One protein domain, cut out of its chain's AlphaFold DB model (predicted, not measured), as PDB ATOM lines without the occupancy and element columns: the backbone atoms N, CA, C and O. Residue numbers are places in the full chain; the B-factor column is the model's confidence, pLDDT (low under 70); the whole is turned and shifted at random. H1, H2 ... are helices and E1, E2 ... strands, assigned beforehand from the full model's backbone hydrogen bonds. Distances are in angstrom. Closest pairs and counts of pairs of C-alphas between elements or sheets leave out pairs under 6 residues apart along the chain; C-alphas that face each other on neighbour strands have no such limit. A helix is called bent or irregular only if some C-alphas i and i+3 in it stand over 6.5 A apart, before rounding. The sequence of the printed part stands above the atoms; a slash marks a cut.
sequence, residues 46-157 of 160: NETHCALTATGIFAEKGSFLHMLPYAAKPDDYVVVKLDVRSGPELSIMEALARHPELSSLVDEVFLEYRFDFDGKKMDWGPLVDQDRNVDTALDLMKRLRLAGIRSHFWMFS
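This is residues 46 to 157 of the 160 residues of the protein "Hypothetical protein" of Symbiodinium microadriaticum (UniProt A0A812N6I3). A small slab of three parallel strands, E1, E2 and E3, has the helices H3 and H5 over one face and its other face bare. The short helix H1 packs on H3 on the side away from the sheet, H2 and H4 lie toward one end of the domain, and the long link of residues 115 to 133 makes the opposite end of the longest axis. The printed part has 112 residues, with five named helices and three named strands in the chain order H1, H2, E1, H3, H4, E2, H5, E3; the sheet's order is E1, E2, E3. The class is mixed, helices and strands, and the whole is compact, with a radius of gyration of the C-alphas of 14.6 A and an elongated outline spanning 47 by 25 by 19 A.

The sheet is made of E1, residues 79 to 84, 15.6 A from first to last C-alpha; E2, residues 108 to 114, 19.2 A; and E3, residues 150 to 156, 20.1 A. E1 begins at C-alpha 79 (19.175, -32.205, -55.495), and E3 ends at C-alpha 156 (33.550, -36.689, -41.469). H5, residues 134 to 146, is the longest helix at 18.2 A, and H3, residues 88 to 96, measures 12.4 A. H2 holds residues 64 to 71 and measures 9.6 A; it is irregular, but only just, with C-alphas 66 and 69 lying 6.9 A apart. H1, residues 50 to 53, begins at C-alpha 50 (27.915, -15.696, -45.748), and H4 holds residues 100 to 103; each measures 4.8 A.

E2 is the inner strand, parallel to E1 at 9 degrees, with N 80 and O 108 2.8 A apart and N 110 and O 80 2.9 A apart, within hydrogen-bond range. E2 and E3 are parallel at 18 degrees, with N 109 and O 150 2.9 A apart and N 152 and O 109 2.8 A apart, again within range. H3 and H5 are on the same face of the sheet, two layers in all: helices on one face of a sheet. H5, at a height over the sheet of 9.3 A, lies over E3 and runs along the strands, at 8 degrees to E3 on the local plane. H3, at a height of 9.7 A, lies over E1 and, only just, with 3 of its C-alphas, over E2; it runs slantwise to the strands, at 36 degrees to E1 on the local plane. E1, H3 H4, E2 and E2, H5, E3 are strand-helix-strand units, two parallel neighbour strands with helices between, each with a right-handed crossover. H3 is the hub, touching four helices. It touches H5, which meets it with residues 140 to 144 alone, at a steep tilt of 41 degrees, the same way; their closest C-alphas, those of Leu 96 and Leu 144, are 6.9 A apart. H1 touches H3, with the closest C-alphas, Cys 50 and Ser 91, 4.4 A apart. H2 and H3 only just touch, with 3 pairs of C-alphas within 8 A, the closest Leu 65 and Ile 92 at 6.6 A. H3 and H4 touch only at the corner by their link, and only just, with 3 pairs; the closest C-alphas, Leu 96 and Ser 103, are 4.9 A apart. H1 and H2 are apart. Every O i to N i+4 pair is within hydrogen-bond range in H3 and H5, and 2 of 4 are in H2; H1 and H4 are too short for such a pair.

The two C-alphas farthest apart, those of Asp 75 and Lys 120, are 47.8 A apart. The printed part has no cut. The link from E2 to H5, 19 residues, is long. The mean pLDDT of the printed part is 82.9, and residues 85 to 86, 115 to 132 and 156 to 157 are under 70.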
ATOM      1  N   ASN A  46      32.217 -19.773 -57.044       92.12
ATOM      2  CA  ASN A  46      32.498 -18.432 -56.558       92.12
ATOM      3  C   ASN A  46      31.258 -17.866 -55.876       92.12
ATOM      4  O   ASN A  46      30.291 -17.533 -56.552       92.12
ATOM      5  N   GLU A  47      31.307 -17.717 -54.557       92.81
ATOM      6  CA  GLU A  47      30.218 -17.134 -53.778       92.81
ATOM      7  C   GLU A  47      30.702 -15.966 -52.936       92.81
ATOM      8  O   GLU A  47      31.844 -15.919 -52.470       92.81
ATOM      9  N   THR A  48      29.800 -15.016 -52.714       89.25
ATOM     10  CA  THR A  48      29.977 -13.986 -51.696       89.25
ATOM     11  C   THR A  48      29.999 -14.625 -50.310       89.25
ATOM     12  O   THR A  48      29.399 -15.669 -50.062       89.25
ATOM     13  N   HIS A  49      30.722 -13.995 -49.385       86.06
ATOM     14  CA  HIS A  49      30.821 -14.466 -48.006       86.06
ATOM     15  C   HIS A  49      29.441 -14.501 -47.324       86.06
ATOM     16  O   HIS A  49      28.646 -13.582 -47.532       86.06
ATOM     17  N   CYS A  50      29.200 -15.476 -46.434       79.56
ATOM     18  CA  CYS A  50      27.915 -15.696 -45.748       79.56
ATOM     19  C   CYS A  50      27.245 -14.417 -45.225       79.56
ATOM     20  O   CYS A  50      26.033 -14.274 -45.338       79.56
ATOM     21  N   ALA A  51      28.023 -13.481 -44.671       82.50
ATOM     22  CA  ALA A  51      27.509 -12.212 -44.152       82.50
ATOM     23  C   ALA A  51      26.782 -11.359 -45.214       82.50
ATOM     24  O   ALA A  51      25.778 -10.731 -44.901       82.50
ATOM     25  N   LEU A  52      27.274 -11.352 -46.457       85.06
ATOM     26  CA  LEU A  52      26.663 -10.642 -47.588       85.06
ATOM     27  C   LEU A  52      25.566 -11.484 -48.245       85.06
ATOM     28  O   LEU A  52      24.502 -10.979 -48.597       85.06
ATOM     29  N   THR A  53      25.791 -12.790 -48.349       82.75
ATOM     30  CA  THR A  53      24.806 -13.728 -48.892       82.75
ATOM     31  C   THR A  53      23.530 -13.733 -48.060       82.75
ATOM     32  O   THR A  53      22.433 -13.735 -48.608       82.75
ATOM     33  N   ALA A  54      23.645 -13.625 -46.735       79.38
ATOM     34  CA  ALA A  54      22.509 -13.487 -45.829       79.38
ATOM     35  C   ALA A  54      21.671 -12.224 -46.092       79.38
ATOM     36  O   ALA A  54      20.486 -12.219 -45.770       79.38
ATOM     37  N   THR A  55      22.245 -11.179 -46.701       86.25
ATOM     38  CA  THR A  55      21.521  -9.955 -47.087       86.25
ATOM     39  C   THR A  55      21.051  -9.964 -48.545       86.25
ATOM     40  O   THR A  55      20.604  -8.932 -49.036       86.25
ATOM     41  N   GLY A  56      21.166 -11.096 -49.248       83.31
ATOM     42  CA  GLY A  56      20.726 -11.251 -50.642       83.31
ATOM     43  C   GLY A  56      21.730 -10.746 -51.681       83.31
ATOM     44  O   GLY A  56      21.374 -10.545 -52.839       83.31
ATOM     45  N   ILE A  57      22.986 -10.506 -51.287       88.56
ATOM     46  CA  ILE A  57      24.053 -10.125 -52.216       88.56
ATOM     47  C   ILE A  57      24.790 -11.395 -52.635       88.56
ATOM     48  O   ILE A  57      25.512 -11.985 -51.829       88.56
ATOM     49  N   PHE A  58      24.632 -11.786 -53.898       89.38
ATOM     50  CA  PHE A  58      25.260 -12.969 -54.492       89.38
ATOM     51  C   PHE A  58      26.406 -12.580 -55.429       89.38
ATOM     52  O   PHE A  58      26.423 -11.481 -55.988       89.38
ATOM     53  N   ALA A  59      27.368 -13.481 -55.617       88.81
ATOM     54  CA  ALA A  59      28.374 -13.303 -56.656       88.81
ATOM     55  C   ALA A  59      27.719 -13.437 -58.042       88.81
ATOM     56  O   ALA A  59      26.843 -14.268 -58.242       88.81
ATOM     57  N   GLU A  60      28.132 -12.627 -59.016       84.69
ATOM     58  CA  GLU A  60      27.503 -12.656 -60.345       84.69
ATOM     59  C   GLU A  60      28.017 -13.826 -61.196       84.69
ATOM     60  O   GLU A  60      27.254 -14.648 -61.696       84.69
ATOM     61  N   LYS A  61      29.339 -13.927 -61.373       87.06
ATOM     62  CA  LYS A  61      29.956 -14.944 -62.237       87.06
ATOM     63  C   LYS A  61      30.522 -16.099 -61.428       87.06
ATOM     64  O   LYS A  61      31.268 -15.886 -60.473       87.06
ATOM     65  N   GLY A  62      30.227 -17.318 -61.882       85.44
ATOM     66  CA  GLY A  62      30.701 -18.554 -61.256       85.44
ATOM     67  C   GLY A  62      29.974 -18.920 -59.960       85.44
ATOM     68  O   GLY A  62      30.409 -19.851 -59.290       85.44
ATOM     69  N   SER A  63      28.896 -18.205 -59.626       93.00
ATOM     70  CA  SER A  63      28.039 -18.487 -58.474       93.00
ATOM     71  C   SER A  63      27.013 -19.556 -58.813       93.00
ATOM     72  O   SER A  63      26.323 -19.478 -59.833       93.00
ATOM     73  N   PHE A  64      26.905 -20.541 -57.932       95.06
ATOM     74  CA  PHE A  64      25.805 -21.487 -57.894       95.06
ATOM     75  C   PHE A  64      24.490 -20.764 -57.587       95.06
ATOM     76  O   PHE A  64      23.500 -20.999 -58.274       95.06
ATOM     77  N   LEU A  65      24.484 -19.847 -56.612       95.06
ATOM     78  CA  LEU A  65      23.275 -19.124 -56.200       95.06
ATOM     79  C   LEU A  65      22.712 -18.246 -57.319       95.06
ATOM     80  O   LEU A  65      21.502 -18.211 -57.526       95.06
ATOM     81  N   HIS A  66      23.580 -17.581 -58.084       93.00
ATOM     82  CA  HIS A  66      23.159 -16.816 -59.256       93.00
ATOM     83  C   HIS A  66      22.663 -17.716 -60.392       93.00
ATOM     84  O   HIS A  66      21.783 -17.317 -61.146       93.00
ATOM     85  N   MET A  67      23.223 -18.920 -60.529       94.00
ATOM     86  CA  MET A  67      22.907 -19.864 -61.602       94.00
ATOM     87  C   MET A  67      21.618 -20.653 -61.339       94.00
ATOM     88  O   MET A  67      20.905 -20.974 -62.287       94.00
ATOM     89  N   LEU A  68      21.286 -20.914 -60.073       95.50
ATOM     90  CA  LEU A  68      20.154 -21.748 -59.665       95.50
ATOM     91  C   LEU A  68      18.814 -21.340 -60.321       95.50
ATOM     92  O   LEU A  68      18.185 -22.218 -60.911       95.50
ATOM     93  N   PRO A  69      18.403 -20.053 -60.366       94.50
ATOM     94  CA  PRO A  69      17.158 -19.646 -61.032       94.50
ATOM     95  C   PRO A  69      17.156 -19.813 -62.560       94.50
ATOM     96  O   PRO A  69      16.100 -19.744 -63.184       94.50
ATOM     97  N   TYR A  70      18.325 -19.991 -63.183       93.69
ATOM     98  CA  TYR A  70      18.436 -20.272 -64.619       93.69
ATOM     99  C   TYR A  70      18.428 -21.771 -64.927       93.69
ATOM    100  O   TYR A  70      18.115 -22.151 -66.056       93.69
ATOM    101  N   ALA A  71      18.804 -22.606 -63.958       94.62
ATOM    102  CA  ALA A  71      18.895 -24.054 -64.121       94.62
ATOM    103  C   ALA A  71      17.666 -24.811 -63.614       94.62
ATOM    104  O   ALA A  71      17.437 -25.922 -64.078       94.62
ATOM    105  N   ALA A  72      16.904 -24.229 -62.689       96.62
ATOM    106  CA  ALA A  72      15.783 -24.886 -62.037       96.62
ATOM    107  C   ALA A  72      14.522 -24.021 -62.036       96.62
ATOM    108  O   ALA A  72      14.570 -22.789 -61.985       96.62
ATOM    109  N   LYS A  73      13.379 -24.698 -62.039       95.94
ATOM    110  CA  LYS A  73      12.045 -24.148 -61.823       95.94
ATOM    111  C   LYS A  73      11.419 -24.811 -60.592       95.94
ATOM    112  O   LYS A  73      11.803 -25.924 -60.256       95.94
ATOM    113  N   PRO A  74      10.405 -24.190 -59.966       94.75
ATOM    114  CA  PRO A  74       9.748 -24.763 -58.785       94.75
ATOM    115  C   PRO A  74       9.099 -26.144 -58.987       94.75
ATOM    116  O   PRO A  74       8.827 -26.825 -58.006       94.75
ATOM    117  N   ASP A  75       8.817 -26.538 -60.233       94.69
ATOM    118  CA  ASP A  75       8.233 -27.848 -60.564       94.69
ATOM    119  C   ASP A  75       9.300 -28.931 -60.831       94.69
ATOM    120  O   ASP A  75       8.955 -30.102 -61.012       94.69
ATOM    121  N   ASP A  76      10.580 -28.552 -60.894       95.12
ATOM    122  CA  ASP A  76      11.688 -29.486 -61.082       95.12
ATOM    123  C   ASP A  76      12.048 -30.148 -59.748       95.12
ATOM    124  O   ASP A  76      11.937 -29.533 -58.692       95.12
ATOM    125  N   TYR A  77      12.538 -31.388 -59.798       95.19
ATOM    126  CA  TYR A  77      13.101 -32.049 -58.623       95.19
ATOM    127  C   TYR A  77      14.604 -31.784 -58.532       95.19
ATOM    128  O   TYR A  77      15.386 -32.331 -59.318       95.19
ATOM    129  N   VAL A  78      15.027 -30.972 -57.564       97.00
ATOM    130  CA  VAL A  78      16.412 -30.491 -57.478       97.00
ATOM    131  C   VAL A  78      17.129 -31.040 -56.253       97.00
ATOM    132  O   VAL A  78      16.722 -30.848 -55.106       97.00
ATOM    133  N   VAL A  79      18.272 -31.677 -56.517       96.31
ATOM    134  CA  VAL A  79      19.175 -32.205 -55.495       96.31
ATOM    135  C   VAL A  79      20.489 -31.439 -55.519       96.31
ATOM    136  O   VAL A  79      21.164 -31.368 -56.545       96.31
ATOM    137  N   VAL A  80      20.896 -30.931 -54.361       96.12
ATOM    138  CA  VAL A  80      22.170 -30.237 -54.173       96.12
ATOM    139  C   VAL A  80      23.063 -31.069 -53.260       96.12
ATOM    140  O   VAL A  80      22.681 -31.438 -52.151       96.12
ATOM    141  N   LYS A  81      24.282 -31.364 -53.710       94.38
ATOM    142  CA  LYS A  81      25.296 -32.043 -52.898       94.38
ATOM    143  C   LYS A  81      26.457 -31.092 -52.637       94.38
ATOM    144  O   LYS A  81      27.029 -30.572 -53.589       94.38
ATOM    145  N   LEU A  82      26.827 -30.910 -51.370       90.81
ATOM    146  CA  LEU A  82      27.941 -30.046 -50.964       90.81
ATOM    147  C   LEU A  82      28.914 -30.800 -50.058       90.81
ATOM    148  O   LEU A  82      28.508 -31.582 -49.196       90.81
ATOM    149  N   ASP A  83      30.202 -30.527 -50.253       83.69
ATOM    150  CA  ASP A  83      31.291 -31.047 -49.431       83.69
ATOM    151  C   ASP A  83      31.895 -29.919 -48.577       83.69
ATOM    152  O   ASP A  83      32.879 -29.266 -48.932       83.69
ATOM    153  N   VAL A  84      31.253 -29.649 -47.445       71.50
ATOM    154  CA  VAL A  84      31.448 -28.446 -46.635       71.50
ATOM    155  C   VAL A  84      32.693 -28.592 -45.755       71.50
ATOM    156  O   VAL A  84      32.704 -29.362 -44.795       71.50
ATOM    157  N   ARG A  85      33.745 -27.810 -46.037       66.44
ATOM    158  CA  ARG A  85      34.827 -27.508 -45.062       66.44
ATOM    159  C   ARG A  85      34.655 -26.106 -44.496       66.44
ATOM    160  O   ARG A  85      34.547 -25.909 -43.290       66.44
ATOM    161  N   SER A  86      34.667 -25.133 -45.393       63.50
ATOM    162  CA  SER A  86      34.568 -23.697 -45.154       63.50
ATOM    163  C   SER A  86      34.467 -23.008 -46.514       63.50
ATOM    164  O   SER A  86      34.904 -23.564 -47.515       63.50
ATOM    165  N   GLY A  87      33.944 -21.782 -46.546       78.44
ATOM    166  CA  GLY A  87      33.932 -20.971 -47.762       78.44
ATOM    167  C   GLY A  87      32.591 -21.002 -48.504       78.44
ATOM    168  O   GLY A  87      31.552 -20.762 -47.874       78.44
ATOM    169  N   PRO A  88      32.588 -21.184 -49.834       86.88
ATOM    170  CA  PRO A  88      31.410 -20.918 -50.648       86.88
ATOM    171  C   PRO A  88      30.250 -21.879 -50.362       86.88
ATOM    172  O   PRO A  88      29.100 -21.458 -50.418       86.88
ATOM    173  N   GLU A  89      30.507 -23.124 -49.954       87.88
ATOM    174  CA  GLU A  89      29.461 -24.108 -49.653       87.88
ATOM    175  C   GLU A  89      28.603 -23.692 -48.455       87.88
ATOM    176  O   GLU A  89      27.379 -23.805 -48.501       87.88
ATOM    177  N   LEU A  90      29.219 -23.146 -47.399       86.06
ATOM    178  CA  LEU A  90      28.465 -22.613 -46.260       86.06
ATOM    179  C   LEU A  90      27.637 -21.397 -46.686       86.06
ATOM    180  O   LEU A  90      26.491 -21.255 -46.265       86.06
ATOM    181  N   SER A  91      28.190 -20.555 -47.564       90.06
ATOM    182  CA  SER A  91      27.478 -19.392 -48.106       90.06
ATOM    183  C   SER A  91      26.239 -19.827 -48.888       90.06
ATOM    184  O   SER A  91      25.168 -19.259 -48.690       90.06
ATOM    185  N   ILE A  92      26.350 -20.895 -49.687       93.25
ATOM    186  CA  ILE A  92      25.224 -21.503 -50.406       93.25
ATOM    187  C   ILE A  92      24.140 -21.958 -49.431       93.25
ATOM    188  O   ILE A  92      22.983 -21.568 -49.567       93.25
ATOM    189  N   MET A  93      24.503 -22.745 -48.419       91.44
ATOM    190  CA  MET A  93      23.532 -23.269 -47.455       91.44
ATOM    191  C   MET A  93      22.829 -22.161 -46.672       91.44
ATOM    192  O   MET A  93      21.621 -22.209 -46.450       91.44
ATOM    193  N   GLU A  94      23.588 -21.150 -46.255       90.94
ATOM    194  CA  GLU A  94      23.066 -20.001 -45.527       90.94
ATOM    195  C   GLU A  94      22.112 -19.154 -46.381       90.94
ATOM    196  O   GLU A  94      21.174 -18.566 -45.834       90.94
ATOM    197  N   ALA A  95      22.314 -19.118 -47.701       93.81
ATOM    198  CA  ALA A  95      21.381 -18.513 -48.648       93.81
ATOM    199  C   ALA A  95      20.090 -19.332 -48.757       93.81
ATOM    200  O   ALA A  95      19.003 -18.802 -48.540       93.81
ATOM    201  N   LEU A  96      20.223 -20.636 -49.032       95.38
ATOM    202  CA  LEU A  96      19.098 -21.561 -49.193       95.38
ATOM    203  C   LEU A  96      18.211 -21.607 -47.943       95.38
ATOM    204  O   LEU A  96      17.002 -21.766 -48.043       95.38
ATOM    205  N   ALA A  97      18.793 -21.439 -46.757       94.44
ATOM    206  CA  ALA A  97      18.052 -21.433 -45.502       94.44
ATOM    207  C   ALA A  97      17.304 -20.116 -45.208       94.44
ATOM    208  O   ALA A  97      16.479 -20.096 -44.293       94.44
ATOM    209  N   ARG A  98      17.615 -19.010 -45.900       94.44
ATOM    210  CA  ARG A  98      17.069 -17.669 -45.598       94.44
ATOM    211  C   ARG A  98      16.203 -17.071 -46.698       94.44
ATOM    212  O   ARG A  98      15.356 -16.243 -46.376       94.44
ATOM    213  N   HIS A  99      16.426 -17.468 -47.944       95.31
ATOM    214  CA  HIS A  99      15.857 -16.821 -49.123       95.31
ATOM    215  C   HIS A  99      14.827 -17.740 -49.787       95.31
ATOM    216  O   HIS A  99      15.222 -18.701 -50.457       95.31
ATOM    217  N   PRO A 100      13.515 -17.502 -49.591       95.19
ATOM    218  CA  PRO A 100      12.460 -18.375 -50.107       95.19
ATOM    219  C   PRO A 100      12.481 -18.545 -51.629       95.19
ATOM    220  O   PRO A 100      12.108 -19.595 -52.150       95.19
ATOM    221  N   GLU A 101      12.940 -17.532 -52.361       94.75
ATOM    222  CA  GLU A 101      13.107 -17.577 -53.813       94.75
ATOM    223  C   GLU A 101      14.180 -18.574 -54.267       94.75
ATOM    224  O   GLU A 101      14.138 -19.032 -55.404       94.75
ATOM    225  N   LEU A 102      15.117 -18.933 -53.384       96.38
ATOM    226  CA  LEU A 102      16.116 -19.969 -53.632       96.38
ATOM    227  C   LEU A 102      15.695 -21.305 -53.021       96.38
ATOM    228  O   LEU A 102      15.865 -22.347 -53.648       96.38
ATOM    229  N   SER A 103      15.125 -21.291 -51.811       96.62
ATOM    230  CA  SER A 103      14.704 -22.520 -51.128       96.62
ATOM    231  C   SER A 103      13.572 -23.236 -51.863       96.62
ATOM    232  O   SER A 103      13.518 -24.459 -51.853       96.62
ATOM    233  N   SER A 104      12.706 -22.488 -52.555       96.94
ATOM    234  CA  SER A 104      11.639 -23.036 -53.405       96.94
ATOM    235  C   SER A 104      12.129 -23.723 -54.683       96.94
ATOM    236  O   SER A 104      11.319 -24.331 -55.375       96.94
ATOM    237  N   LEU A 105      13.426 -23.637 -54.997       97.94
ATOM    238  CA  LEU A 105      14.051 -24.285 -56.152       97.94
ATOM    239  C   LEU A 105      14.872 -25.524 -55.766       97.94
ATOM    240  O   LEU A 105      15.557 -26.074 -56.620       97.94
ATOM    241  N   VAL A 106      14.889 -25.919 -54.487       98.00
ATOM    242  CA  VAL A 106      15.708 -27.033 -53.991       98.00
ATOM    243  C   VAL A 106      14.870 -27.957 -53.117       98.00
ATOM    244  O   VAL A 106      14.410 -27.567 -52.049       98.00
ATOM    245  N   ASP A 107      14.738 -29.218 -53.518       97.25
ATOM    246  CA  ASP A 107      14.004 -30.224 -52.750       97.25
ATOM    247  C   ASP A 107      14.872 -30.903 -51.705       97.25
ATOM    248  O   ASP A 107      14.430 -31.168 -50.583       97.25
ATOM    249  N   GLU A 108      16.101 -31.238 -52.100       96.56
ATOM    250  CA  GLU A 108      16.983 -32.098 -51.330       96.56
ATOM    251  C   GLU A 108      18.411 -31.589 -51.280       96.56
ATOM    252  O   GLU A 108      18.997 -31.170 -52.277       96.56
ATOM    253  N   VAL A 109      18.997 -31.685 -50.090       95.62
ATOM    254  CA  VAL A 109      20.380 -31.300 -49.837       95.62
ATOM    255  C   VAL A 109      21.119 -32.446 -49.143       95.62
ATOM    256  O   VAL A 109      20.683 -32.934 -48.098       95.62
ATOM    257  N   PHE A 110      22.257 -32.852 -49.712       92.75
ATOM    258  CA  PHE A 110      23.186 -33.844 -49.164       92.75
ATOM    259  C   PHE A 110      24.508 -33.186 -48.780       92.75
ATOM    260  O   PHE A 110      25.161 -32.555 -49.612       92.75
ATOM    261  N   LEU A 111      24.908 -33.350 -47.522       87.19
ATOM    262  CA  LEU A 111      25.988 -32.571 -46.926       87.19
ATOM    263  C   LEU A 111      27.017 -33.470 -46.263       87.19
ATOM    264  O   LEU A 111      26.710 -34.196 -45.315       87.19
ATOM    265  N   GLU A 112      28.258 -33.327 -46.697       83.94
ATOM    266  CA  GLU A 112      29.402 -33.744 -45.898       83.94
ATOM    267  C   GLU A 112      29.856 -32.554 -45.057       83.94
ATOM    268  O   GLU A 112      30.387 -31.587 -45.596       83.94
ATOM    269  N   TYR A 113      29.608 -32.586 -43.747       75.25
ATOM    270  CA  TYR A 113      30.025 -31.512 -42.843       75.25
ATOM    271  C   TYR A 113      31.351 -31.893 -42.181       75.25
ATOM    272  O   TYR A 113      31.398 -32.814 -41.357       75.25
ATOM    273  N   ARG A 114      32.439 -31.209 -42.553       70.19
ATOM    274  CA  ARG A 114      33.789 -31.485 -42.041       70.19
ATOM    275  C   ARG A 114      34.140 -30.562 -40.880       70.19
ATOM    276  O   ARG A 114      34.125 -29.343 -41.021       70.19
ATOM    277  N   PHE A 115      34.504 -31.159 -39.750       66.19
ATOM    278  CA  PHE A 115      35.110 -30.476 -38.608       66.19
ATOM    279  C   PHE A 115      36.297 -31.289 -38.092       66.19
ATOM    280  O   PHE A 115      36.317 -32.517 -38.202       66.19
ATOM    281  N   ASP A 116      37.286 -30.599 -37.529       58.72
ATOM    282  CA  ASP A 116      38.465 -31.241 -36.963       58.72
ATOM    283  C   ASP A 116      38.103 -31.891 -35.619       58.72
ATOM    284  O   ASP A 116      37.713 -31.214 -34.666       58.72
ATOM    285  N   PHE A 117      38.217 -33.220 -35.542       56.25
ATOM    286  CA  PHE A 117      37.995 -33.991 -34.317       56.25
ATOM    287  C   PHE A 117      39.189 -34.910 -34.060       56.25
ATOM    288  O   PHE A 117      39.405 -35.871 -34.797       56.25
ATOM    289  N   ASP A 118      39.960 -34.623 -33.008       55.81
ATOM    290  CA  ASP A 118      41.255 -35.266 -32.737       55.81
ATOM    291  C   ASP A 118      41.163 -36.684 -32.139       55.81
ATOM    292  O   ASP A 118      42.190 -37.335 -31.929       55.81
ATOM    293  N   GLY A 119      39.951 -37.166 -31.833       50.22
ATOM    294  CA  GLY A 119      39.679 -38.504 -31.298       50.22
ATOM    295  C   GLY A 119      40.287 -38.809 -29.922       50.22
ATOM    296  O   GLY A 119      40.013 -39.866 -29.356       50.22
ATOM    297  N   LYS A 120      41.100 -37.908 -29.360       49.81
ATOM    298  CA  LYS A 120      41.779 -38.073 -28.065       49.81
ATOM    299  C   LYS A 120      40.993 -37.429 -26.937       49.81
ATOM    300  O   LYS A 120      41.201 -37.774 -25.774       49.81
ATOM    301  N   LYS A 121      40.069 -36.532 -27.272       47.38
ATOM    302  CA  LYS A 121      39.096 -35.971 -26.346       47.38
ATOM    303  C   LYS A 121      37.700 -36.087 -26.950       47.38
ATOM    304  O   LYS A 121      37.403 -35.488 -27.972       47.38
ATOM    305  N   MET A 122      36.815 -36.800 -26.253       43.53
ATOM    306  CA  MET A 122      35.355 -36.638 -26.381       43.53
ATOM    307  C   MET A 122      34.876 -35.352 -25.671       43.53
ATOM    308  O   MET A 122      33.713 -35.239 -25.304       43.53
ATOM    309  N   ASP A 123      35.786 -34.399 -25.446       40.97
ATOM    310  CA  ASP A 123      35.495 -33.076 -24.911       40.97
ATOM    311  C   ASP A 123      35.631 -32.052 -26.036       40.97
ATOM    312  O   ASP A 123      36.597 -32.079 -26.803       40.97
ATOM    313  N   TRP A 124      34.669 -31.131 -26.070       45.03
ATOM    314  CA  TRP A 124      34.530 -29.958 -26.936       45.03
ATOM    315  C   TRP A 124      35.679 -28.941 -26.763       45.03
ATOM    316  O   TRP A 124      35.468 -27.798 -26.361       45.03
ATOM    317  N   GLY A 125      36.924 -29.373 -26.966       38.88
ATOM    318  CA  GLY A 125      38.126 -28.606 -26.651       38.88
ATOM    319  C   GLY A 125      38.237 -27.265 -27.400       38.88
ATOM    320  O   GLY A 125      37.675 -27.101 -28.481       38.88
ATOM    321  N   PRO A 126      39.019 -26.304 -26.871       43.25
ATOM    322  CA  PRO A 126      39.020 -24.890 -27.278       43.25
ATOM    323  C   PRO A 126      39.712 -24.589 -28.626       43.25
ATOM    324  O   PRO A 126      40.161 -23.470 -28.849       43.25
ATOM    325  N   LEU A 127      39.823 -25.579 -29.516       44.97
ATOM    326  CA  LEU A 127      40.358 -25.425 -30.876       44.97
ATOM    327  C   LEU A 127      39.294 -25.622 -31.963       44.97
ATOM    328  O   LEU A 127      39.597 -25.465 -33.143       44.97
ATOM    329  N   VAL A 128      38.054 -25.935 -31.579       51.16
ATOM    330  CA  VAL A 128      36.922 -25.901 -32.504       51.16
ATOM    331  C   VAL A 128      36.620 -24.433 -32.771       51.16
ATOM    332  O   VAL A 128      36.354 -23.677 -31.836       51.16
ATOM    333  N   ASP A 129      36.719 -24.022 -34.032       52.69
ATOM    334  CA  ASP A 129      36.178 -22.754 -34.513       52.69
ATOM    335  C   ASP A 129      34.794 -22.549 -33.873       52.69
ATOM    336  O   ASP A 129      33.896 -23.370 -34.077       52.69
ATOM    337  N   GLN A 130      34.647 -21.539 -33.005       53.81
ATOM    338  CA  GLN A 130      33.434 -21.385 -32.187       53.81
ATOM    339  C   GLN A 130      32.184 -21.214 -33.057       53.81
ATOM    340  O   GLN A 130      31.086 -21.551 -32.612       53.81
ATOM    341  N   ASP A 131      32.376 -20.797 -34.308       59.41
ATOM    342  CA  ASP A 131      31.330 -20.612 -35.305       59.41
ATOM    343  C   ASP A 131      31.054 -21.881 -36.140       59.41
ATOM    344  O   ASP A 131      30.118 -21.898 -36.940       59.41
ATOM    345  N   ARG A 132      31.836 -22.960 -35.975       66.62
ATOM    346  CA  ARG A 132      31.677 -24.240 -36.692       66.62
ATOM    347  C   ARG A 132      31.768 -25.428 -35.741       66.62
ATOM    348  O   ARG A 132      32.758 -26.154 -35.681       66.62
ATOM    349  N   ASN A 133      30.670 -25.659 -35.039       70.94
ATOM    350  CA  ASN A 133      30.471 -26.790 -34.140       70.94
ATOM    351  C   ASN A 133      29.182 -27.563 -34.488       70.94
ATOM    352  O   ASN A 133      28.424 -27.192 -35.389       70.94
ATOM    353  N   VAL A 134      28.923 -28.652 -33.763       75.88
ATOM    354  CA  VAL A 134      27.732 -29.488 -33.980       75.88
ATOM    355  C   VAL A 134      26.436 -28.693 -33.805       75.88
ATOM    356  O   VAL A 134      25.511 -28.900 -34.584       75.88
ATOM    357  N   ASP A 135      26.368 -27.752 -32.862       79.88
ATOM    358  CA  ASP A 135      25.168 -26.935 -32.651       79.88
ATOM    359  C   ASP A 135      24.885 -26.043 -33.863       79.88
ATOM    360  O   ASP A 135      23.755 -26.005 -34.346       79.88
ATOM    361  N   THR A 136      25.913 -25.390 -34.415       79.75
ATOM    362  CA  THR A 136      25.775 -24.576 -35.637       79.75
ATOM    363  C   THR A 136      25.371 -25.418 -36.848       79.75
ATOM    364  O   THR A 136      24.521 -24.998 -37.635       79.75
ATOM    365  N   ALA A 137      25.895 -26.644 -36.960       80.62
ATOM    366  CA  ALA A 137      25.494 -27.576 -38.006       80.62
ATOM    367  C   ALA A 137      24.026 -28.001 -37.831       80.62
ATOM    368  O   ALA A 137      23.242 -27.922 -38.773       80.62
ATOM    369  N   LEU A 138      23.617 -28.402 -36.624       87.00
ATOM    370  CA  LEU A 138      22.239 -28.805 -36.329       87.00
ATOM    371  C   LEU A 138      21.243 -27.654 -36.519       87.00
ATOM    372  O   LEU A 138      20.153 -27.885 -37.048       87.00
ATOM    373  N   ASP A 139      21.609 -26.429 -36.137       89.56
ATOM    374  CA  ASP A 139      20.804 -25.231 -36.377       89.56
ATOM    375  C   ASP A 139      20.619 -24.970 -37.877       89.56
ATOM    376  O   ASP A 139      19.489 -24.802 -38.341       89.56
ATOM    377  N   LEU A 140      21.695 -25.032 -38.663       88.69
ATOM    378  CA  LEU A 140      21.619 -24.891 -40.114       88.69
ATOM    379  C   LEU A 140      20.723 -25.967 -40.744       88.69
ATOM    380  O   LEU A 140      19.835 -25.651 -41.537       88.69
ATOM    381  N   MET A 141      20.863 -27.225 -40.320       91.25
ATOM    382  CA  MET A 141      20.000 -28.321 -40.774       91.25
ATOM    383  C   MET A 141      18.534 -28.125 -40.382       91.25
ATOM    384  O   MET A 141      17.631 -28.523 -41.122       91.25
ATOM    385  N   LYS A 142      18.268 -27.544 -39.210       94.50
ATOM    386  CA  LYS A 142      16.913 -27.189 -38.782       94.50
ATOM    387  C   LYS A 142      16.346 -26.085 -39.671       94.50
ATOM    388  O   LYS A 142      15.214 -26.222 -40.127       94.50
ATOM    389  N   ARG A 143      17.112 -25.026 -39.941       95.56
ATOM    390  CA  ARG A 143      16.673 -23.903 -40.782       95.56
ATOM    391  C   ARG A 143      16.385 -24.331 -42.217       95.56
ATOM    392  O   ARG A 143      15.330 -23.981 -42.727       95.56
ATOM    393  N   LEU A 144      17.238 -25.160 -42.822       95.62
ATOM    394  CA  LEU A 144      16.985 -25.721 -44.155       95.62
ATOM    395  C   LEU A 144      15.668 -26.513 -44.203       95.62
ATOM    396  O   LEU A 144      14.854 -26.309 -45.098       95.62
ATOM    397  N   ARG A 145      15.399 -27.353 -43.193       96.31
ATOM    398  CA  ARG A 145      14.124 -28.089 -43.107       96.31
ATOM    399  C   ARG A 145      12.920 -27.176 -42.900       96.31
ATOM    400  O   ARG A 145      11.870 -27.429 -43.482       96.31
ATOM    401  N   LEU A 146      13.057 -26.122 -42.095       97.12
ATOM    402  CA  LEU A 146      12.006 -25.111 -41.926       97.12
ATOM    403  C   LEU A 146      11.746 -24.320 -43.217       97.12
ATOM    404  O   LEU A 146      10.619 -23.883 -43.426       97.12
ATOM    405  N   ALA A 147      12.750 -24.185 -44.086       96.50
ATOM    406  CA  ALA A 147      12.623 -23.586 -45.414       96.50
ATOM    407  C   ALA A 147      12.009 -24.535 -46.469       96.50
ATOM    408  O   ALA A 147      11.854 -24.138 -47.621       96.50
ATOM    409  N   GLY A 148      11.650 -25.767 -46.083       96.44
ATOM    410  CA  GLY A 148      11.030 -26.769 -46.958       96.44
ATOM    411  C   GLY A 148      12.000 -27.788 -47.567       96.44
ATOM    412  O   GLY A 148      11.550 -28.719 -48.228       96.44
ATOM    413  N   ILE A 149      13.303 -27.674 -47.298       97.81
ATOM    414  CA  ILE A 149      14.338 -28.498 -47.933       97.81
ATOM    415  C   ILE A 149      14.585 -29.778 -47.126       97.81
ATOM    416  O   ILE A 149      14.988 -29.742 -45.952       97.81
ATOM    417  N   ARG A 150      14.433 -30.948 -47.757       97.06
ATOM    418  CA  ARG A 150      14.820 -32.229 -47.150       97.06
ATOM    419  C   ARG A 150      16.338 -32.304 -47.061       97.06
ATOM    420  O   ARG A 150      17.056 -32.371 -48.050       97.06
ATOM    421  N   SER A 151      16.833 -32.250 -45.833       94.75
ATOM    422  CA  SER A 151      18.258 -32.064 -45.582       94.75
ATOM    423  C   SER A 151      18.860 -33.309 -44.931       94.75
ATOM    424  O   SER A 151      18.382 -33.767 -43.886       94.75
ATOM    425  N   HIS A 152      19.926 -33.833 -45.529       92.31
ATOM    426  CA  HIS A 152      20.652 -35.032 -45.117       92.31
ATOM    427  C   HIS A 152      22.120 -34.674 -44.902       92.31
ATOM    428  O   HIS A 152      22.725 -34.017 -45.745       92.31
ATOM    429  N   PHE A 153      22.704 -35.099 -43.784       86.56
ATOM    430  CA  PHE A 153      24.103 -34.807 -43.494       86.56
ATOM    431  C   PHE A 153      24.807 -35.985 -42.837       86.56
ATOM    432  O   PHE A 153      24.188 -36.764 -42.108       86.56
ATOM    433  N   TRP A 154      26.104 -36.086 -43.092       82.44
ATOM    434  CA  TRP A 154      27.022 -36.946 -42.363       82.44
ATOM    435  C   TRP A 154      28.229 -36.131 -41.919       82.44
ATOM    436  O   TRP A 154      28.587 -35.116 -42.518       82.44
ATOM    437  N   MET A 155      28.834 -36.582 -40.830       72.44
ATOM    438  CA  MET A 155      30.015 -35.960 -40.253       72.44
ATOM    439  C   MET A 155      31.237 -36.767 -40.668       72.44
ATOM    440  O   MET A 155      31.248 -37.991 -40.513       72.44
ATOM    441  N   PHE A 156      32.258 -36.084 -41.174       62.09
ATOM    442  CA  PHE A 156      33.550 -36.689 -41.469       62.09
ATOM    443  C   PHE A 156      34.640 -35.968 -40.678       62.09
ATOM    444  O   PHE A 156      34.788 -34.750 -40.781       62.09
ATOM    445  N   SER A 157      35.409 -36.740 -39.910       57.78
ATOM    446  CA  SER A 157      36.656 -36.292 -39.297       57.78
ATOM    447  C   SER A 157      37.815 -37.030 -39.953       57.78
ATOM    448  O   SER A 157      37.789 -38.259 -40.061       57.78
TER     449      SER A 157